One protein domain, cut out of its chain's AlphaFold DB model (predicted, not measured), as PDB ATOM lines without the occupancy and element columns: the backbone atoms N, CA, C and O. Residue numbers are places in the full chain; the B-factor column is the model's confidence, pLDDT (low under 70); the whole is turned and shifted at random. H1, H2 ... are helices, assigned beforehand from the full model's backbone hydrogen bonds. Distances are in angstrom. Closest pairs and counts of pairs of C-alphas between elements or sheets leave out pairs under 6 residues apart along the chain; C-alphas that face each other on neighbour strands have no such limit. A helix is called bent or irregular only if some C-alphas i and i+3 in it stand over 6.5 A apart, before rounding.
ATOM      1  N   ALA A   2     -14.158  57.332 -28.971       61.53
ATOM      2  CA  ALA A   2     -14.613  57.355 -30.364       61.53
ATOM      3  C   ALA A   2     -14.216  58.651 -31.099       61.53
ATOM      4  O   ALA A   2     -13.797  58.590 -32.247       61.53
ATOM      5  N   ASP A   3     -14.236  59.799 -30.412       69.12
ATOM      6  CA  ASP A   3     -13.845  61.090 -30.998       69.12
ATOM      7  C   ASP A   3     -12.351  61.162 -31.366       69.12
ATOM      8  O   ASP A   3     -11.999  61.710 -32.404       69.12
ATOM      9  N   PHE A   4     -11.464  60.546 -30.571       70.19
ATOM     10  CA  PHE A   4     -10.034  60.462 -30.894       70.19
ATOM     11  C   PHE A   4      -9.793  59.573 -32.117       70.19
ATOM     12  O   PHE A   4      -9.058  59.952 -33.022       70.19
ATOM     13  N   LEU A   5     -10.447  58.410 -32.169       64.31
ATOM     14  CA  LEU A   5     -10.349  57.502 -33.309       64.31
ATOM     15  C   LEU A   5     -10.935  58.107 -34.592       64.31
ATOM     16  O   LEU A   5     -10.349  57.927 -35.656       64.31
ATOM     17  N   ALA A   6     -12.024  58.873 -34.485       61.62
ATOM     18  CA  ALA A   6     -12.580  59.645 -35.593       61.62
ATOM     19  C   ALA A   6     -11.589  60.707 -36.109       61.62
ATOM     20  O   ALA A   6     -11.485  60.905 -37.314       61.62
ATOM     21  N   LEU A   7     -10.803  61.334 -35.225       65.06
ATOM     22  CA  LEU A   7      -9.773  62.316 -35.599       65.06
ATOM     23  C   LEU A   7      -8.552  61.692 -36.299       65.06
ATOM     24  O   LEU A   7      -7.962  62.321 -37.175       65.06
ATOM     25  N   VAL A   8      -8.148  60.468 -35.934       70.94
ATOM     26  CA  VAL A   8      -6.959  59.802 -36.518       70.94
ATOM     27  C   VAL A   8      -7.274  58.821 -37.649       70.94
ATOM     28  O   VAL A   8      -6.355  58.203 -38.188       70.94
ATOM     29  N   CYS A   9      -8.540  58.689 -38.042       66.81
ATOM     30  CA  CYS A   9      -9.004  57.693 -39.010       66.81
ATOM     31  C   CYS A   9      -8.387  57.813 -40.421       66.81
ATOM     32  O   CYS A   9      -8.356  56.841 -41.174       66.81
ATOM     33  N   HIS A  10      -7.828  58.978 -40.757       67.06
ATOM     34  CA  HIS A  10      -7.118  59.230 -42.015       67.06
ATOM     35  C   HIS A  10      -5.638  58.797 -41.984       67.06
ATOM     36  O   HIS A  10      -4.946  58.885 -42.996       67.06
ATOM     37  N   ARG A  11      -5.116  58.343 -40.833       75.50
ATOM     38  CA  ARG A  11      -3.730  57.874 -40.668       75.50
ATOM     39  C   ARG A  11      -3.704  56.375 -40.375       75.50
ATOM     40  O   ARG A  11      -3.699  55.977 -39.211       75.50
ATOM     41  N   GLU A  12      -3.608  55.562 -41.432       74.38
ATOM     42  CA  GLU A  12      -3.655  54.086 -41.376       74.38
ATOM     43  C   GLU A  12      -2.827  53.485 -40.233       74.38
ATOM     44  O   GLU A  12      -3.355  52.738 -39.412       74.38
ATOM     45  N   ASN A  13      -1.547  53.852 -40.133       75.44
ATOM     46  CA  ASN A  13      -0.643  53.276 -39.136       75.44
ATOM     47  C   ASN A  13      -1.054  53.580 -37.689       75.44
ATOM     48  O   ASN A  13      -0.826  52.755 -36.806       75.44
ATOM     49  N   ILE A  14      -1.631  54.757 -37.432       79.69
ATOM     50  CA  ILE A  14      -2.031  55.177 -36.083       79.69
ATOM     51  C   ILE A  14      -3.380  54.553 -35.740       79.69
ATOM     52  O   ILE A  14      -3.500  53.912 -34.699       79.69
ATOM     53  N   PHE A  15      -4.358  54.682 -36.640       80.75
ATOM     54  CA  PHE A  15      -5.687  54.104 -36.462       80.75
ATOM     55  C   PHE A  15      -5.614  52.584 -36.279       80.75
ATOM     56  O   PHE A  15      -6.142  52.054 -35.305       80.75
ATOM     57  N   GLY A  16      -4.885  51.893 -37.159       80.06
ATOM     58  CA  GLY A  16      -4.743  50.443 -37.130       80.06
ATOM     59  C   GLY A  16      -4.064  49.925 -35.866       80.06
ATOM     60  O   GLY A  16      -4.617  49.067 -35.180       80.06
ATOM     61  N   ARG A  17      -2.888  50.469 -35.506       83.38
ATOM     62  CA  ARG A  17      -2.169  50.060 -34.281       83.38
ATOM     63  C   ARG A  17      -2.997  50.313 -33.032       83.38
ATOM     64  O   ARG A  17      -3.013  49.471 -32.135       83.38
ATOM     65  N   TYR A  18      -3.676  51.454 -32.978       82.88
ATOM     66  CA  TYR A  18      -4.488  51.807 -31.828       82.88
ATOM     67  C   TYR A  18      -5.706  50.896 -31.706       82.88
ATOM     68  O   TYR A  18      -5.917  50.331 -30.642       82.88
ATOM     69  N   LEU A  19      -6.472  50.700 -32.786       84.81
ATOM     70  CA  LEU A  19      -7.667  49.856 -32.761       84.81
ATOM     71  C   LEU A  19      -7.316  48.397 -32.435       84.81
ATOM     72  O   LEU A  19      -7.997  47.776 -31.623       84.81
ATOM     73  N   LEU A  20      -6.217  47.878 -32.997       85.62
ATOM     74  CA  LEU A  20      -5.696  46.549 -32.666       85.62
ATOM     75  C   LEU A  20      -5.339  46.439 -31.185       85.62
ATOM     76  O   LEU A  20      -5.809  45.524 -30.518       85.62
ATOM     77  N   THR A  21      -4.547  47.378 -30.665       85.62
ATOM     78  CA  THR A  21      -4.141  47.369 -29.253       85.62
ATOM     79  C   THR A  21      -5.361  47.467 -28.351       85.62
ATOM     80  O   THR A  21      -5.515  46.664 -27.444       85.62
ATOM     81  N   TYR A  22      -6.263  48.401 -28.643       85.75
ATOM     82  CA  TYR A  22      -7.491  48.605 -27.892       85.75
ATOM     83  C   TYR A  22      -8.353  47.340 -27.839       85.75
ATOM     84  O   TYR A  22      -8.760  46.933 -26.756       85.75
ATOM     85  N   SER A  23      -8.552  46.668 -28.979       86.62
ATOM     86  CA  SER A  23      -9.362  45.444 -29.062       86.62
ATOM     87  C   SER A  23      -8.860  44.284 -28.195       86.62
ATOM     88  O   SER A  23      -9.633  43.379 -27.904       86.62
ATOM     89  N   LEU A  24      -7.591  44.301 -27.772       86.00
ATOM     90  CA  LEU A  24      -7.026  43.280 -26.883       86.00
ATOM     91  C   LEU A  24      -7.412  43.478 -25.413       86.00
ATOM     92  O   LEU A  24      -7.261  42.545 -24.630       86.00
ATOM     93  N   TYR A  25      -7.869  44.673 -25.031       86.38
ATOM     94  CA  TYR A  25      -8.070  45.053 -23.630       86.38
ATOM     95  C   TYR A  25      -9.512  45.413 -23.279       86.38
ATOM     96  O   TYR A  25      -9.766  45.779 -22.134       86.38
ATOM     97  N   VAL A  26     -10.444  45.346 -24.232       86.50
ATOM     98  CA  VAL A  26     -11.831  45.765 -24.002       86.50
ATOM     99  C   VAL A  26     -12.835  44.659 -24.204       86.50
ATOM    100  O   VAL A  26     -12.591  43.686 -24.919       86.50
ATOM    101  N   GLU A  27     -13.988  44.845 -23.572       86.94
ATOM    102  CA  GLU A  27     -15.103  43.939 -23.727       86.94
ATOM    103  C   GLU A  27     -15.715  44.037 -25.118       86.94
ATOM    104  O   GLU A  27     -15.551  45.003 -25.874       86.94
ATOM    105  N   ASN A  28     -16.473  42.997 -25.457       85.62
ATOM    106  CA  ASN A  28     -17.005  42.886 -26.793       85.62
ATOM    107  C   ASN A  28     -18.013  43.996 -27.135       85.62
ATOM    108  O   ASN A  28     -18.027  44.506 -28.260       85.62
ATOM    109  N   ASN A  29     -18.825  44.379 -26.155       88.38
ATOM    110  CA  ASN A  29     -19.828  45.422 -26.313       88.38
ATOM    111  C   ASN A  29     -19.169  46.773 -26.622       88.38
ATOM    112  O   ASN A  29     -19.543  47.419 -27.599       88.38
ATOM    113  N   ASP A  30     -18.113  47.134 -25.889       87.94
ATOM    114  CA  ASP A  30     -17.400  48.407 -26.058       87.94
ATOM    115  C   ASP A  30     -16.806  48.565 -27.462       87.94
ATOM    116  O   ASP A  30     -16.806  49.650 -28.052       87.94
ATOM    117  N   LEU A  31     -16.288  47.471 -28.026       89.81
ATOM    118  CA  LEU A  31     -15.708  47.467 -29.366       89.81
ATOM    119  C   LEU A  31     -16.773  47.695 -30.453       89.81
ATOM    120  O   LEU A  31     -16.535  48.458 -31.396       89.81
ATOM    121  N   TRP A  32     -17.953  47.087 -30.300       92.00
ATOM    122  CA  TRP A  32     -19.091  47.326 -31.191       92.00
ATOM    123  C   TRP A  32     -19.650  48.738 -31.030       92.00
ATOM    124  O   TRP A  32     -19.914  49.401 -32.030       92.00
ATOM    125  N   GLU A  33     -19.756  49.257 -29.808       90.00
ATOM    126  CA  GLU A  33     -20.169  50.643 -29.577       90.00
ATOM    127  C   GLU A  33     -19.210  51.649 -30.219       90.00
ATOM    128  O   GLU A  33     -19.647  52.639 -30.811       90.00
ATOM    129  N   ILE A  34     -17.900  51.399 -30.162       88.69
ATOM    130  CA  ILE A  34     -16.910  52.229 -30.854       88.69
ATOM    131  C   ILE A  34     -17.082  52.154 -32.363       88.69
ATOM    132  O   ILE A  34     -17.062  53.198 -33.015       88.69
ATOM    133  N   PHE A  35     -17.293  50.961 -32.916       91.75
ATOM    134  CA  PHE A  35     -17.603  50.808 -34.332       91.75
ATOM    135  C   PHE A  35     -18.834  51.633 -34.738       91.75
ATOM    136  O   PHE A  35     -18.755  52.419 -35.687       91.75
ATOM    137  N   LEU A  36     -19.942  51.529 -33.998       91.75
ATOM    138  CA  LEU A  36     -21.169  52.277 -34.286       91.75
ATOM    139  C   LEU A  36     -20.971  53.790 -34.131       91.75
ATOM    140  O   LEU A  36     -21.416  54.566 -34.974       91.75
ATOM    141  N   ASN A  37     -20.262  54.228 -33.091       87.25
ATOM    142  CA  ASN A  37     -19.994  55.644 -32.858       87.25
ATOM    143  C   ASN A  37     -19.093  56.252 -33.934       87.25
ATOM    144  O   ASN A  37     -19.365  57.359 -34.398       87.25
ATOM    145  N   ILE A  38     -18.047  55.542 -34.363       85.31
ATOM    146  CA  ILE A  38     -17.179  55.998 -35.456       85.31
ATOM    147  C   ILE A  38     -17.966  56.044 -36.761       85.31
ATOM    148  O   ILE A  38     -17.895  57.046 -37.462       85.31
ATOM    149  N   SER A  39     -18.791  55.033 -37.031       87.50
ATOM    150  CA  SER A  39     -19.643  54.981 -38.226       87.50
ATOM    151  C   SER A  39     -20.631  56.150 -38.325       87.50
ATOM    152  O   SER A  39     -20.995  56.553 -39.425       87.50
ATOM    153  N   ARG A  40     -21.064  56.713 -37.186       83.50
ATOM    154  CA  ARG A  40     -21.929  57.908 -37.136       83.50
ATOM    155  C   ARG A  40     -21.164  59.219 -37.295       83.50
ATOM    156  O   ARG A  40     -21.724  60.187 -37.796       83.50
ATOM    157  N   LYS A  41     -19.930  59.280 -36.788       78.31
ATOM    158  CA  LYS A  41     -19.168  60.532 -36.639       78.31
ATOM    159  C   LYS A  41     -18.087  60.739 -37.699       78.31
ATOM    160  O   LYS A  41     -17.537  61.832 -37.772       78.31
ATOM    161  N   SER A  42     -17.730  59.705 -38.455       73.88
ATOM    162  CA  SER A  42     -16.540  59.687 -39.302       73.88
ATOM    163  C   SER A  42     -16.774  58.924 -40.605       73.88
ATOM    164  O   SER A  42     -17.653  58.067 -40.701       73.88
ATOM    165  N   ASP A  43     -15.954  59.241 -41.603       77.75
ATOM    166  CA  ASP A  43     -16.004  58.670 -42.942       77.75
ATOM    167  C   ASP A  43     -15.496  57.230 -42.931       77.75
ATOM    168  O   ASP A  43     -14.300  56.998 -42.745       77.75
ATOM    169  N   ILE A  44     -16.363  56.248 -43.190       81.12
ATOM    170  CA  ILE A  44     -15.950  54.840 -43.313       81.12
ATOM    171  C   ILE A  44     -15.241  54.641 -44.654       81.12
ATOM    172  O   ILE A  44     -15.810  54.147 -45.627       81.12
ATOM    173  N   ASN A  45     -13.981  55.051 -44.706       81.06
ATOM    174  CA  ASN A  45     -13.088  54.798 -45.826       81.06
ATOM    175  C   ASN A  45     -12.565  53.345 -45.806       81.06
ATOM    176  O   ASN A  45     -12.790  52.585 -44.859       81.06
ATOM    177  N   GLU A  46     -11.831  52.960 -46.848       82.31
ATOM    178  CA  GLU A  46     -11.308  51.596 -47.015       82.31
ATOM    179  C   GLU A  46     -10.356  51.164 -45.887       82.31
ATOM    180  O   GLU A  46     -10.334  49.996 -45.493       82.31
ATOM    181  N   ILE A  47      -9.593  52.106 -45.319       82.19
ATOM    182  CA  ILE A  47      -8.676  51.843 -44.205       82.19
ATOM    183  C   ILE A  47      -9.486  51.447 -42.969       82.19
ATOM    184  O   ILE A  47      -9.246  50.390 -42.383       82.19
ATOM    185  N   ILE A  48     -10.474  52.263 -42.592       84.81
ATOM    186  CA  ILE A  48     -11.355  51.992 -41.452       84.81
ATOM    187  C   ILE A  48     -12.066  50.650 -41.639       84.81
ATOM    188  O   ILE A  48     -12.062  49.808 -40.738       84.81
ATOM    189  N   GLN A  49     -12.621  50.433 -42.832       89.44
ATOM    190  CA  GLN A  49     -13.305  49.203 -43.204       89.44
ATOM    191  C   GLN A  49     -12.413  47.968 -43.003       89.44
ATOM    192  O   GLN A  49     -12.836  47.004 -42.364       89.44
ATOM    193  N   LYS A  50     -11.169  48.001 -43.494       89.94
ATOM    194  CA  LYS A  50     -10.196  46.902 -43.384       89.94
ATOM    195  C   LYS A  50      -9.912  46.519 -41.930       89.94
ATOM    196  O   LYS A  50      -9.965  45.334 -41.591       89.94
ATOM    197  N   TYR A  51      -9.624  47.490 -41.059       89.62
ATOM    198  CA  TYR A  51      -9.314  47.186 -39.656       89.62
ATOM    199  C   TYR A  51     -10.546  46.733 -38.872       89.62
ATOM    200  O   TYR A  51     -10.441  45.774 -38.106       89.62
ATOM    201  N   PHE A  52     -11.714  47.346 -39.097       91.94
ATOM    202  CA  PHE A  52     -12.944  46.880 -38.454       91.94
ATOM    203  C   PHE A  52     -13.330  45.478 -38.899       91.94
ATOM    204  O   PHE A  52     -13.633  44.658 -38.038       91.94
ATOM    205  N   ILE A  53     -13.236  45.156 -40.193       93.00
ATOM    206  CA  ILE A  53     -13.434  43.782 -40.669       93.00
ATOM    207  C   ILE A  53     -12.508  42.830 -39.918       93.00
ATOM    208  O   ILE A  53     -12.974  41.830 -39.382       93.00
ATOM    209  N   SER A  54     -11.210  43.133 -39.832       90.88
ATOM    210  CA  SER A  54     -10.256  42.232 -39.179       90.88
ATOM    211  C   SER A  54     -10.562  41.994 -37.698       90.88
ATOM    212  O   SER A  54     -10.290  40.901 -37.196       90.88
ATOM    213  N   ILE A  55     -11.036  43.013 -36.985       91.69
ATOM    214  CA  ILE A  55     -11.227  42.967 -35.533       91.69
ATOM    215  C   ILE A  55     -12.612  42.415 -35.192       91.69
ATOM    216  O   ILE A  55     -12.707  41.402 -34.495       91.69
ATOM    217  N   LEU A  56     -13.671  42.997 -35.758       94.06
ATOM    218  CA  LEU A  56     -15.052  42.572 -35.518       94.06
ATOM    219  C   LEU A  56     -15.287  41.140 -36.006       94.06
ATOM    220  O   LEU A  56     -15.966  40.377 -35.326       94.06
ATOM    221  N   LYS A  57     -14.663  40.713 -37.116       92.81
ATOM    222  CA  LYS A  57     -14.748  39.314 -37.569       92.81
ATOM    223  C   LYS A  57     -14.198  38.344 -36.528       92.81
ATOM    224  O   LYS A  57     -14.821  37.328 -36.273       92.81
ATOM    225  N   LYS A  58     -13.037  38.608 -35.921       89.00
ATOM    226  CA  LYS A  58     -12.477  37.697 -34.899       89.00
ATOM    227  C   LYS A  58     -13.382  37.620 -33.676       89.00
ATOM    228  O   LYS A  58     -13.604  36.552 -33.119       89.00
ATOM    229  N   GLN A  59     -13.911  38.771 -33.306       89.19
ATOM    230  CA  GLN A  59     -14.757  38.956 -32.151       89.19
ATOM    231  C   GLN A  59     -16.114  38.256 -32.288       89.19
ATOM    232  O   GLN A  59     -16.568  37.572 -31.376       89.19
ATOM    233  N   ILE A  60     -16.758  38.381 -33.449       90.69
ATOM    234  CA  ILE A  60     -18.094  37.830 -33.667       90.69
ATOM    235  C   ILE A  60     -18.102  36.300 -33.581       90.69
ATOM    236  O   ILE A  60     -19.096  35.689 -33.205       90.69
ATOM    237  N   LEU A  61     -16.962  35.666 -33.852       88.88
ATOM    238  CA  LEU A  61     -16.815  34.217 -33.792       88.88
ATOM    239  C   LEU A  61     -16.882  33.662 -32.362       88.88
ATOM    240  O   LEU A  61     -17.113  32.465 -32.209       88.88
ATOM    241  N   ILE A  62     -16.654  34.473 -31.325       88.00
ATOM    242  CA  ILE A  62     -16.607  34.006 -29.928       88.00
ATOM    243  C   ILE A  62     -17.847  34.383 -29.107       88.00
ATOM    244  O   ILE A  62     -17.970  33.934 -27.972       88.00
ATOM    245  N   VAL A  63     -18.768  35.179 -29.657       90.00
ATOM    246  CA  VAL A  63     -19.969  35.609 -28.926       90.00
ATOM    247  C   VAL A  63     -21.115  34.595 -29.016       90.00
ATOM    248  O   VAL A  63     -21.147  33.721 -29.894       90.00
ATOM    249  N   SER A  64     -22.074  34.719 -28.092       90.06
ATOM    250  CA  SER A  64     -23.341  33.989 -28.164       90.06
ATOM    251  C   SER A  64     -24.210  34.520 -29.306       90.06
ATOM    252  O   SER A  64     -23.964  35.596 -29.862       90.06
ATOM    253  N   ILE A  65     -25.240  33.760 -29.677       90.69
ATOM    254  CA  ILE A  65     -26.142  34.175 -30.751       90.69
ATOM    255  C   ILE A  65     -27.031  35.356 -30.344       90.69
ATOM    256  O   ILE A  65     -27.331  36.220 -31.163       90.69
ATOM    257  N   GLU A  66     -27.406  35.446 -29.071       91.69
ATOM    258  CA  GLU A  66     -28.188  36.556 -28.534       91.69
ATOM    259  C   GLU A  66     -27.393  37.859 -28.636       91.69
ATOM    260  O   GLU A  66     -27.894  38.851 -29.167       91.69
ATOM    261  N   THR A  67     -26.125  37.834 -28.209       92.88
ATOM    262  CA  THR A  67     -25.213  38.976 -28.334       92.88
ATOM    263  C   THR A  67     -24.984  39.347 -29.799       92.88
ATOM    264  O   THR A  67     -25.017  40.524 -30.154       92.88
ATOM    265  N   TYR A  68     -24.827  38.355 -30.681       94.25
ATOM    266  CA  TYR A  68     -24.739  38.595 -32.120       94.25
ATOM    267  C   TYR A  68     -25.960  39.352 -32.662       94.25
ATOM    268  O   TYR A  68     -25.811  40.350 -33.373       94.25
ATOM    269  N   PHE A  69     -27.172  38.905 -32.319       94.44
ATOM    270  CA  PHE A  69     -28.396  39.567 -32.765       94.44
ATOM    271  C   PHE A  69     -28.514  40.989 -32.225       94.44
ATOM    272  O   PHE A  69     -28.936  41.871 -32.972       94.44
ATOM    273  N   GLN A  70     -28.113  41.235 -30.976       93.81
ATOM    274  CA  GLN A  70     -28.060  42.589 -30.420       93.81
ATOM    275  C   GLN A  70     -27.146  43.489 -31.261       93.81
ATOM    276  O   GLN A  70     -27.596  44.525 -31.749       93.81
ATOM    277  N   PHE A  71     -25.911  43.055 -31.523       94.69
ATOM    278  CA  PHE A  71     -24.948  43.821 -32.318       94.69
ATOM    279  C   PHE A  71     -25.441  44.128 -33.729       94.69
ATOM    280  O   PHE A  71     -25.395  45.281 -34.165       94.69
ATOM    281  N   ILE A  72     -25.955  43.123 -34.441       93.31
ATOM    282  CA  ILE A  72     -26.452  43.323 -35.803       93.31
ATOM    283  C   ILE A  72     -27.684  44.224 -35.822       93.31
ATOM    284  O   ILE A  72     -27.768  45.098 -36.682       93.31
ATOM    285  N   ASN A  73     -28.626  44.069 -34.890       91.19
ATOM    286  CA  ASN A  73     -29.807  44.930 -34.849       91.19
ATOM    287  C   ASN A  73     -29.419  46.392 -34.599       91.19
ATOM    288  O   ASN A  73     -29.829  47.260 -35.370       91.19
ATOM    289  N   SER A  74     -28.545  46.658 -33.623       92.31
ATOM    290  CA  SER A  74     -28.031  48.011 -33.369       92.31
ATOM    291  C   SER A  74     -27.261  48.581 -34.564       92.31
ATOM    292  O   SER A  74     -27.364  49.772 -34.866       92.31
ATOM    293  N   ALA A  75     -26.518  47.745 -35.292       92.38
ATOM    294  CA  ALA A  75     -25.831  48.166 -36.508       92.38
ATOM    295  C   ALA A  75     -26.795  48.492 -37.655       92.38
ATOM    296  O   ALA A  75     -26.607  49.489 -38.351       92.38
ATOM    297  N   MET A  76     -27.856  47.704 -37.827       89.81
ATOM    298  CA  MET A  76     -28.888  47.958 -38.833       89.81
ATOM    299  C   MET A  76     -29.713  49.212 -38.521       89.81
ATOM    300  O   MET A  76     -30.124  49.908 -39.444       89.81
ATOM    301  N   GLU A  77     -29.935  49.537 -37.247       90.19
ATOM    302  CA  GLU A  77     -30.516  50.824 -36.840       90.19
ATOM    303  C   GLU A  77     -29.549  51.984 -37.106       90.19
ATOM    304  O   GLU A  77     -29.945  53.039 -37.599       90.19
ATOM    305  N   CYS A  78     -28.258  51.779 -36.829       88.44
ATOM    306  CA  CYS A  78     -27.222  52.768 -37.098       88.44
ATOM    307  C   CYS A  78     -27.099  53.094 -38.591       88.44
ATOM    308  O   CYS A  78     -26.883  54.256 -38.929       88.44
ATOM    309  N   PHE A  79     -27.269  52.098 -39.468       88.19
ATOM    310  CA  PHE A  79     -27.186  52.241 -40.923       88.19
ATOM    311  C   PHE A  79     -28.046  53.386 -41.475       88.19
ATOM    312  O   PHE A  79     -27.599  54.111 -42.361       88.19
ATOM    313  N   LEU A  80     -29.241  53.598 -40.910       83.44
ATOM    314  CA  LEU A  80     -30.171  54.653 -41.337       83.44
ATOM    315  C   LEU A  80     -29.610  56.072 -41.155       83.44
ATOM    316  O   LEU A  80     -30.054  56.995 -41.830       83.44
ATOM    317  N   ASN A  81     -28.634  56.241 -40.260       85.56
ATOM    318  CA  ASN A  81     -28.033  57.531 -39.924       85.56
ATOM    319  C   ASN A  81     -26.660  57.745 -40.585       85.56
ATOM    320  O   ASN A  81     -26.008  58.756 -40.327       85.56
ATOM    321  N   ILE A  82     -26.197  56.799 -41.407       85.62
ATOM    322  CA  ILE A  82     -24.910  56.892 -42.103       85.62
ATOM    323  C   ILE A  82     -25.103  57.630 -43.427       85.62
ATOM    324  O   ILE A  82     -26.037  57.350 -44.183       85.62
ATOM    325  N   GLN A  83     -24.182  58.546 -43.732       82.62
ATOM    326  CA  GLN A  83     -24.164  59.268 -45.004       82.62
ATOM    327  C   GLN A  83     -24.085  58.295 -46.190       82.62
ATOM    328  O   GLN A  83     -23.270  57.371 -46.185       82.62
ATOM    329  N   THR A  84     -24.883  58.536 -47.235       84.19
ATOM    330  CA  THR A  84     -25.062  57.630 -48.388       84.19
ATOM    331  C   THR A  84     -23.748  57.146 -49.007       84.19
ATOM    332  O   THR A  84     -23.611  55.967 -49.314       84.19
ATOM    333  N   GLN A  85     -22.751  58.026 -49.123       82.81
ATOM    334  CA  GLN A  85     -21.438  57.712 -49.701       82.81
ATOM    335  C   GLN A  85     -20.619  56.667 -48.916       82.81
ATOM    336  O   GLN A  85     -19.721  56.051 -49.480       82.81
ATOM    337  N   TYR A  86     -20.931  56.426 -47.637       84.25
ATOM    338  CA  TYR A  86     -20.218  55.466 -46.777       84.25
ATOM    339  C   TYR A  86     -21.035  54.215 -46.444       84.25
ATOM    340  O   TYR A  86     -20.522  53.281 -45.823       84.25
ATOM    341  N   GLN A  87     -22.298  54.172 -46.873       87.19
ATOM    342  CA  GLN A  87     -23.201  53.051 -46.621       87.19
ATOM    343  C   GLN A  87     -22.664  51.739 -47.197       87.19
ATOM    344  O   GLN A  87     -22.775  50.700 -46.549       87.19
ATOM    345  N   GLU A  88     -22.029  51.775 -48.371       87.62
ATOM    346  CA  GLU A  88     -21.465  50.575 -48.993       87.62
ATOM    347  C   GLU A  88     -20.358  49.950 -48.131       87.62
ATOM    348  O   GLU A  88     -20.373  48.746 -47.869       87.62
ATOM    349  N   ASN A  89     -19.423  50.762 -47.630       88.44
ATOM    350  CA  ASN A  89     -18.324  50.266 -46.803       88.44
ATOM    351  C   ASN A  89     -18.827  49.752 -45.451       88.44
ATOM    352  O   ASN A  89     -18.366  48.707 -44.993       88.44
ATOM    353  N   PHE A  90     -19.824  50.410 -44.852       90.62
ATOM    354  CA  PHE A  90     -20.491  49.900 -43.652       90.62
ATOM    355  C   PHE A  90     -21.140  48.530 -43.894       90.62
ATOM    356  O   PHE A  90     -20.908  47.585 -43.137       90.62
ATOM    357  N   LEU A  91     -21.910  48.394 -44.979       89.44
ATOM    358  CA  LEU A  91     -22.559  47.132 -45.340       89.44
ATOM    359  C   LEU A  91     -21.537  46.027 -45.607       89.44
ATOM    360  O   LEU A  91     -21.759  44.898 -45.180       89.44
ATOM    361  N   LYS A  92     -20.394  46.334 -46.232       90.25
ATOM    362  CA  LYS A  92     -19.307  45.360 -46.416       90.25
ATOM    363  C   LYS A  92     -18.745  44.852 -45.084       90.25
ATOM    364  O   LYS A  92     -18.451  43.660 -44.980       90.25
ATOM    365  N   ILE A  93     -18.612  45.710 -44.065       93.00
ATOM    366  CA  ILE A  93     -18.184  45.289 -42.715       93.00
ATOM    367  C   ILE A  93     -19.206  44.312 -42.131       93.00
ATOM    368  O   ILE A  93     -18.832  43.208 -41.726       93.00
ATOM    369  N   LEU A  94     -20.491  44.688 -42.134       93.38
ATOM    370  CA  LEU A  94     -21.561  43.851 -41.587       93.38
ATOM    371  C   LEU A  94     -21.690  42.527 -42.323       93.38
ATOM    372  O   LEU A  94     -21.791  41.487 -41.680       93.38
ATOM    373  N   GLN A  95     -21.635  42.553 -43.651       91.75
ATOM    374  CA  GLN A  95     -21.717  41.351 -44.462       91.75
ATOM    375  C   GLN A  95     -20.548  40.407 -44.169       91.75
ATOM    376  O   GLN A  95     -20.765  39.222 -43.959       91.75
ATOM    377  N   THR A  96     -19.321  40.925 -44.067       92.44
ATOM    378  CA  THR A  96     -18.154  40.081 -43.762       92.44
ATOM    379  C   THR A  96     -18.252  39.452 -42.369       92.44
ATOM    380  O   THR A  96     -17.849  38.305 -42.174       92.44
ATOM    381  N   CYS A  97     -18.796  40.187 -41.393       94.00
ATOM    382  CA  CYS A  97     -19.047  39.655 -40.054       94.00
ATOM    383  C   CYS A  97     -20.174  38.614 -40.060       94.00
ATOM    384  O   CYS A  97     -20.039  37.578 -39.413       94.00
ATOM    385  N   PHE A  98     -21.250  38.863 -40.814       94.31
ATOM    386  CA  PHE A  98     -22.364  37.933 -40.992       94.31
ATOM    387  C   PHE A  98     -21.901  36.624 -41.621       94.31
ATOM    388  O   PHE A  98     -22.156  35.560 -41.062       94.31
ATOM    389  N   ASP A  99     -21.164  36.705 -42.727       92.81
ATOM    390  CA  ASP A  99     -20.663  35.537 -43.443       92.81
ATOM    391  C   ASP A  99     -19.773  34.682 -42.536       92.81
ATOM    392  O   ASP A  99     -19.994  33.481 -42.402       92.81
ATOM    393  N   ALA A 100     -18.843  35.312 -41.813       92.69
ATOM    394  CA  ALA A 100     -17.971  34.613 -40.875       92.69
ATOM    395  C   ALA A 100     -18.736  33.971 -39.704       92.69
ATOM    396  O   ALA A 100     -18.416  32.857 -39.286       92.69
ATOM    397  N   PHE A 101     -19.736  34.669 -39.158       93.19
ATOM    398  CA  PHE A 101     -20.549  34.151 -38.061       93.19
ATOM    399  C   PHE A 101     -21.367  32.934 -38.498       93.19
ATOM    400  O   PHE A 101     -21.362  31.911 -37.813       93.19
ATOM    401  N   VAL A 102     -22.041  33.036 -39.648       92.75
ATOM    402  CA  VAL A 102     -22.851  31.954 -40.217       92.75
ATOM    403  C   VAL A 102     -21.976  30.763 -40.571       92.75
ATOM    404  O   VAL A 102     -22.312  29.650 -40.185       92.75
ATOM    405  N   GLU A 103     -20.843  30.978 -41.239       90.56
ATOM    406  CA  GLU A 103     -19.899  29.914 -41.584       90.56
ATOM    407  C   GLU A 103     -19.474  29.137 -40.334       90.56
ATOM    408  O   GLU A 103     -19.631  27.918 -40.285       90.56
ATOM    409  N   LYS A 104     -19.052  29.834 -39.270       88.69
ATOM    410  CA  LYS A 104     -18.679  29.174 -38.016       88.69
ATOM    411  C   LYS A 104     -19.855  28.438 -37.379       88.69
ATOM    412  O   LYS A 104     -19.730  27.267 -37.053       88.69
ATOM    413  N   LYS A 105     -20.997  29.096 -37.178       86.62
ATOM    414  CA  LYS A 105     -22.114  28.488 -36.438       86.62
ATOM    415  C   LYS A 105     -22.822  27.378 -37.221       86.62
ATOM    416  O   LYS A 105     -23.381  26.483 -36.598       86.62
ATOM    417  N   CYS A 106     -22.794  27.411 -38.552       83.06
ATOM    418  CA  CYS A 106     -23.447  26.415 -39.401       83.06
ATOM    419  C   CYS A 106     -22.522  25.288 -39.875       83.06
ATOM    420  O   CYS A 106     -23.058  24.281 -40.332       83.06
ATOM    421  N   LEU A 107     -21.193  25.415 -39.819       81.38
ATOM    422  CA  LEU A 107     -20.268  24.349 -40.244       81.38
ATOM    423  C   LEU A 107     -19.517  23.691 -39.085       81.38
ATOM    424  O   LEU A 107     -19.144  22.531 -39.205       81.38
ATOM    425  N   ASP A 108     -19.311  24.392 -37.972       78.12
ATOM    426  CA  ASP A 108     -18.619  23.833 -36.813       78.12
ATOM    427  C   ASP A 108     -19.562  22.913 -36.023       78.12
ATOM    428  O   ASP A 108     -20.556  23.365 -35.437       78.12
ATOM    429  N   GLU A 109     -19.257  21.614 -36.011       66.50
ATOM    430  CA  GLU A 109     -20.034  20.575 -35.324       66.50
ATOM    431  C   GLU A 109     -20.280  20.922 -33.851       66.50
ATOM    432  O   GLU A 109     -21.382  20.695 -33.350       66.50
ATOM    433  N   GLN A 110     -19.318  21.578 -33.184       66.88
ATOM    434  CA  GLN A 110     -19.427  21.955 -31.770       66.88
ATOM    435  C   GLN A 110     -20.540  22.974 -31.502       66.88
ATOM    436  O   GLN A 110     -21.130  22.988 -30.420       66.88
ATOM    437  N   TYR A 111     -20.830  23.844 -32.471       62.12
ATOM    438  CA  TYR A 111     -21.802  24.928 -32.312       62.12
ATOM    439  C   TYR A 111     -23.090  24.702 -33.090       62.12
ATOM    440  O   TYR A 111     -24.098  25.349 -32.801       62.12
ATOM    441  N   SER A 112     -23.085  23.794 -34.059       61.22
ATOM    442  CA  SER A 112     -24.198  23.672 -34.988       61.22
ATOM    443  C   SER A 112     -25.507  23.191 -34.362       61.22
ATOM    444  O   SER A 112     -26.578  23.636 -34.776       61.22
ATOM    445  N   TYR A 113     -25.435  22.375 -33.307       62.66
ATOM    446  CA  TYR A 113     -26.607  21.908 -32.560       62.66
ATOM    447  C   TYR A 113     -27.239  23.007 -31.683       62.66
ATOM    448  O   TYR A 113     -28.357  22.848 -31.202       62.66
ATOM    449  N   GLN A 114     -26.551  24.138 -31.477       71.25
ATOM    450  CA  GLN A 114     -27.038  25.252 -30.652       71.25
ATOM    451  C   GLN A 114     -27.978  26.198 -31.421       71.25
ATOM    452  O   GLN A 114     -28.622  27.063 -30.823       71.25
ATOM    453  N   LEU A 115     -28.057  26.077 -32.750       81.75
ATOM    454  CA  LEU A 115     -28.927  26.918 -33.567       81.75
ATOM    455  C   LEU A 115     -30.341  26.334 -33.637       81.75
ATOM    456  O   LEU A 115     -30.590  25.352 -34.331       81.75
ATOM    457  N   SER A 116     -31.291  26.991 -32.969       86.62
ATOM    458  CA  SER A 116     -32.715  26.697 -33.149       86.62
ATOM    459  C   SER A 116     -33.207  27.094 -34.549       86.62
ATOM    460  O   SER A 116     -32.621  27.938 -35.234       86.62
ATOM    461  N   GLU A 117     -34.343  26.541 -34.969       85.38
ATOM    462  CA  GLU A 117     -34.981  26.924 -36.234       85.38
ATOM    463  C   GLU A 117     -35.328  28.425 -36.276       85.38
ATOM    464  O   GLU A 117     -35.137  29.089 -37.295       85.38
ATOM    465  N   ILE A 118     -35.772  28.988 -35.146       88.88
ATOM    466  CA  ILE A 118     -36.066  30.425 -35.001       88.88
ATOM    467  C   ILE A 118     -34.798  31.253 -35.243       88.88
ATOM    468  O   ILE A 118     -34.827  32.249 -35.969       88.88
ATOM    469  N   ASN A 119     -33.672  30.813 -34.682       90.94
ATOM    470  CA  ASN A 119     -32.380  31.463 -34.859       90.94
ATOM    471  C   ASN A 119     -31.952  31.473 -36.333       90.94
ATOM    472  O   ASN A 119     -31.559  32.516 -36.857       90.94
ATOM    473  N   LEU A 120     -32.090  30.342 -37.026       89.94
ATOM    474  CA  LEU A 120     -31.792  30.230 -38.455       89.94
ATOM    475  C   LEU A 120     -32.700  31.132 -39.306       89.94
ATOM    476  O   LEU A 120     -32.206  31.840 -40.182       89.94
ATOM    477  N   LYS A 121     -34.009  31.182 -39.018       89.19
ATOM    478  CA  LYS A 121     -34.951  32.088 -39.706       89.19
ATOM    479  C   LYS A 121     -34.570  33.561 -39.516       89.19
ATOM    480  O   LYS A 121     -34.584  34.332 -40.477       89.19
ATOM    481  N   ASN A 122     -34.161  33.951 -38.308       90.44
ATOM    482  CA  ASN A 122     -33.702  35.313 -38.024       90.44
ATOM    483  C   ASN A 122     -32.402  35.657 -38.765       90.44
ATOM    484  O   ASN A 122     -32.306  36.730 -39.362       90.44
ATOM    485  N   LEU A 123     -31.427  34.742 -38.786       92.69
ATOM    486  CA  LEU A 123     -30.195  34.907 -39.562       92.69
ATOM    487  C   LEU A 123     -30.485  35.047 -41.059       92.69
ATOM    488  O   LEU A 123     -29.920  35.923 -41.708       92.69
ATOM    489  N   LEU A 124     -31.406  34.250 -41.603       90.56
ATOM    490  CA  LEU A 124     -31.792  34.334 -43.011       90.56
ATOM    491  C   LEU A 124     -32.416  35.697 -43.350       90.56
ATOM    492  O   LEU A 124     -32.064  36.314 -44.355       90.56
ATOM    493  N   ARG A 125     -33.286  36.217 -42.473       88.50
ATOM    494  CA  ARG A 125     -33.872  37.558 -42.619       88.50
ATOM    495  C   ARG A 125     -32.805  38.654 -42.597       88.50
ATOM    496  O   ARG A 125     -32.897  39.602 -43.377       88.50
ATOM    497  N   ILE A 126     -31.801  38.537 -41.728       89.81
ATOM    498  CA  ILE A 126     -30.650  39.453 -41.696       89.81
ATOM    499  C   ILE A 126     -29.874  39.370 -43.013       89.81
ATOM    500  O   ILE A 126     -29.644  40.405 -43.635       89.81
ATOM    501  N   GLY A 127     -29.536  38.160 -43.465       89.56
ATOM    502  CA  GLY A 127     -28.820  37.933 -44.720       89.56
ATOM    503  C   GLY A 127     -29.518  38.593 -45.910       89.56
ATOM    504  O   GLY A 127     -28.887  39.332 -46.660       89.56
ATOM    505  N   PHE A 128     -30.844  38.452 -46.023       85.56
ATOM    506  CA  PHE A 128     -31.602  39.119 -47.087       85.56
ATOM    507  C   PHE A 128     -31.621  40.641 -46.994       85.56
ATOM    508  O   PHE A 128     -31.614  41.310 -48.025       85.56
ATOM    509  N   ARG A 129     -31.628  41.206 -45.782       84.81
ATOM    510  CA  ARG A 129     -31.515  42.662 -45.611       84.81
ATOM    511  C   ARG A 129     -30.131  43.159 -46.022       84.81
ATOM    512  O   ARG A 129     -30.033  44.201 -46.659       84.81
ATOM    513  N   LEU A 130     -29.075  42.412 -45.701       84.94
ATOM    514  CA  LEU A 130     -27.707  42.739 -46.112       84.94
ATOM    515  C   LEU A 130     -27.488  42.534 -47.620       84.94
ATOM    516  O   LEU A 130     -26.655  43.207 -48.220       84.94
ATOM    517  N   SER A 131     -28.255  41.641 -48.253       74.12
ATOM    518  CA  SER A 131     -28.154  41.335 -49.682       74.12
ATOM    519  C   SER A 131     -28.969  42.257 -50.594       74.12
ATOM    520  O   SER A 131     -28.998  42.008 -51.796       74.12
ATOM    521  N   LEU A 132     -29.629  43.304 -50.079       59.47
ATOM    522  CA  LEU A 132     -30.498  44.199 -50.870       59.47
ATOM    523  C   LEU A 132     -29.787  44.901 -52.048       59.47
ATOM    524  O   LEU A 132     -30.458  45.401 -52.942       59.47
ATOM    525  N   MET A 133     -28.450  44.887 -52.086       51.44
ATOM    526  CA  MET A 133     -27.624  45.443 -53.168       51.44
ATOM    527  C   MET A 133     -27.116  44.399 -54.186       51.44
ATOM    528  O   MET A 133     -26.354  44.754 -55.082       51.44
ATOM    529  N   ARG A 134     -27.460  43.109 -54.047       59.69
ATOM    530  CA  ARG A 134     -26.922  42.023 -54.891       59.69
ATOM    531  C   ARG A 134     -28.017  41.307 -55.678       59.69
ATOM    532  O   ARG A 134     -29.116  41.089 -55.172       59.69
ATOM    533  N   THR A 135     -27.686  40.915 -56.905       58.59
ATOM    534  CA  THR A 135     -28.541  40.093 -57.774       58.59
ATOM    535  C   THR A 135     -28.553  38.626 -57.351       58.59
ATOM    536  O   THR A 135     -29.596  37.980 -57.439       58.59
ATOM    537  N   ASP A 136     -27.433  38.125 -56.824       65.88
ATOM    538  CA  ASP A 136     -27.253  36.708 -56.499       65.88
ATOM    539  C   ASP A 136     -27.486  36.409 -55.012       65.88
ATOM    540  O   ASP A 136     -27.261  37.248 -54.130       65.88
ATOM    541  N   ILE A 137     -27.903  35.172 -54.724       74.94
ATOM    542  CA  ILE A 137     -28.041  34.685 -53.349       74.94
ATOM    543  C   ILE A 137     -26.654  34.545 -52.722       74.94
ATOM    544  O   ILE A 137     -25.753  33.925 -53.279       74.94
ATOM    545  N   GLN A 138     -26.488  35.101 -51.523       83.75
ATOM    546  CA  GLN A 138     -25.251  34.979 -50.758       83.75
ATOM    547  C   GLN A 138     -25.032  33.534 -50.282       83.75
ATOM    548  O   GLN A 138     -25.965  32.882 -49.811       83.75
ATOM    549  N   GLN A 139     -23.781  33.065 -50.315       87.44
ATOM    550  CA  GLN A 139     -23.405  31.712 -49.884       87.44
ATOM    551  C   GLN A 139     -23.851  31.405 -48.445       87.44
ATOM    552  O   GLN A 139     -24.353  30.322 -48.162       87.44
ATOM    553  N   SER A 140     -23.742  32.377 -47.541       90.00
ATOM    554  CA  SER A 140     -24.197  32.255 -46.152       90.00
ATOM    555  C   SER A 140     -25.706  32.018 -46.053       90.00
ATOM    556  O   SER A 140     -26.154  31.205 -45.247       90.00
ATOM    557  N   CYS A 141     -26.504  32.652 -46.920       89.12
ATOM    558  CA  CYS A 141     -27.934  32.367 -47.016       89.12
ATOM    559  C   CYS A 141     -28.180  30.940 -47.519       89.12
ATOM    560  O   CYS A 141     -29.038  30.261 -46.963       89.12
ATOM    561  N   LEU A 142     -27.414  30.455 -48.505       89.06
ATOM    562  CA  LEU A 142     -27.504  29.062 -48.967       89.06
ATOM    563  C   LEU A 142     -27.178  28.064 -47.848       89.06
ATOM    564  O   LEU A 142     -27.903  27.089 -47.683       89.06
ATOM    565  N   LEU A 143     -26.158  28.334 -47.027       88.88
ATOM    566  CA  LEU A 143     -25.825  27.504 -45.860       88.88
ATOM    567  C   LEU A 143     -26.973  27.448 -44.843       88.88
ATOM    568  O   LEU A 143     -27.299  26.376 -44.332       88.88
ATOM    569  N   ILE A 144     -27.616  28.588 -44.570       90.12
ATOM    570  CA  ILE A 144     -28.773  28.651 -43.667       90.12
ATOM    571  C   ILE A 144     -29.971  27.898 -44.260       90.12
ATOM    572  O   ILE A 144     -30.614  27.129 -43.549       90.12
ATOM    573  N   ILE A 145     -30.256  28.075 -45.556       89.25
ATOM    574  CA  ILE A 145     -31.325  27.349 -46.262       89.25
ATOM    575  C   ILE A 145     -31.061  25.840 -46.204       89.25
ATOM    576  O   ILE A 145     -31.965  25.077 -45.856       89.25
ATOM    577  N   ARG A 146     -29.817  25.411 -46.462       88.19
ATOM    578  CA  ARG A 146     -29.400  24.009 -46.351       88.19
ATOM    579  C   ARG A 146     -29.697  23.460 -44.955       88.19
ATOM    580  O   ARG A 146     -30.305  22.404 -44.844       88.19
ATOM    581  N   ARG A 147     -29.335  24.190 -43.896       86.19
ATOM    582  CA  ARG A 147     -29.619  23.806 -42.499       86.19
ATOM    583  C   ARG A 147     -31.119  23.768 -42.187       86.19
ATOM    584  O   ARG A 147     -31.574  22.859 -41.505       86.19
ATOM    585  N   LEU A 148     -31.909  24.717 -42.677       87.31
ATOM    586  CA  LEU A 148     -33.354  24.731 -42.421       87.31
ATOM    587  C   LEU A 148     -34.065  23.537 -43.074       87.31
ATOM    588  O   LEU A 148     -34.912  22.908 -42.443       87.31
ATOM    589  N   LEU A 149     -33.700  23.205 -44.314       87.12
ATOM    590  CA  LEU A 149     -34.393  22.183 -45.101       87.12
ATOM    591  C   LEU A 149     -33.816  20.774 -44.901       87.12
ATOM    592  O   LEU A 149     -34.572  19.834 -44.666       87.12
ATOM    593  N   PHE A 150     -32.489  20.636 -44.942       82.50
ATOM    594  CA  PHE A 150     -31.791  19.351 -45.082       82.50
ATOM    595  C   PHE A 150     -31.028  18.906 -43.834       82.50
ATOM    596  O   PHE A 150     -30.300  17.922 -43.896       82.50
ATOM    597  N   ASN A 151     -31.153  19.596 -42.695       70.88
ATOM    598  CA  ASN A 151     -30.586  19.069 -41.454       70.88
ATOM    599  C   ASN A 151     -31.371  17.805 -41.079       70.88
ATOM    600  O   ASN A 151     -32.546  17.878 -40.686       70.88
ATOM    601  N   VAL A 152     -30.733  16.663 -41.327       57.06
ATOM    602  CA  VAL A 152     -31.279  15.328 -41.123       57.06
ATOM    603  C   VAL A 152     -31.356  15.113 -39.623       57.06
ATOM    604  O   VAL A 152     -30.359  15.242 -38.919       57.06
TER     605      VAL A 152
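This is residues 2 to 152 of the 347 residues of the protein "Hypothetical protein" of Rotaria sordida (UniProt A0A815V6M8). Two rows of helices pack face to face, H3, H5 and H8 in one and H2, H4, H6 and H9 in the other, and the long axis runs across the helices from H1 at one end to H9 at the other. The chain goes to and fro between the rows; short H1 packs steeply on H3, and tiny H7 sits at the far end of H6. The 151 printed residues hold nine named helices, H1 to H9 in order, and no named strand: the class is all helix. The whole is compact, with a radius of gyration of the C-alphas of 15.8 A, and only just elongated, spanning 52 by 34 by 22 A.

Find C-alpha 2 at (-14.613, 57.355, -30.364), where H1 begins; it runs to residue 8, 10.1 A. H2 follows in residues 12 to 23, 16.1 A, then H3 in 28 to 41, 20.3 A, H4 in 46 to 60, 20.3 A, and H5 in 65 to 79, 20.8 A. At C-alpha 84, (-25.062, 57.630, -48.388), H6 begins, the longest, and runs to residue 107, 34.6 A. H6 is irregular: C-alphas 85 and 88 are 7.2 A apart. H7 is residues 109 to 112, 5.2 A, and H8 is 117 to 130, 20.0 A. H9, 139 to 150, 15.7 A, ends at C-alpha 150, (-31.791, 19.351, -45.082).

Start at H6, the hub, which touches five helices. It touches H4 at a shallow tilt of 27 degrees, the same way, closest at C-alphas 57 and 97, 5.0 A. With residues 98 to 106 alone it touches H9 at a steep tilt of 38 degrees, closest at C-alphas 99 and 140, 5.5 A. With 91 to 102 alone it touches H8, C-alphas 95 and 130 being 6.4 A apart. Its residues 87 to 94 alone touch H5, with which it forms a hairpin, C-alphas 79 and 87 being 7.0 A apart. H7 touches it only at the corner, C-alphas 106 and 112 being 5.3 A apart. H3, H4, H5, H6, H8 and H9 form an up and down bundle, each running against the one before. Farther out, H2 touches H4, C-alphas 16 and 51 being 6.2 A apart, and H1 touches H3 at a steep tilt of 61 degrees, C-alphas 2 and 34 being 5.6 A apart. Each O i to N i+4 pair is within hydrogen-bond range in H1, H2, H3, H5, H8 and H9, against 10 of 11 in H4 and 18 of 20 in H6; H7 is too short for one.

The C-alphas of Leu 7 and Val 152 are the two farthest apart, 52.0 A. The printed part has no cut. The link from H8 to H9, 8 residues, is short; the others are tight. Confidence is under 70 in 18 residues, among them 109 to 113 and 132 to 136.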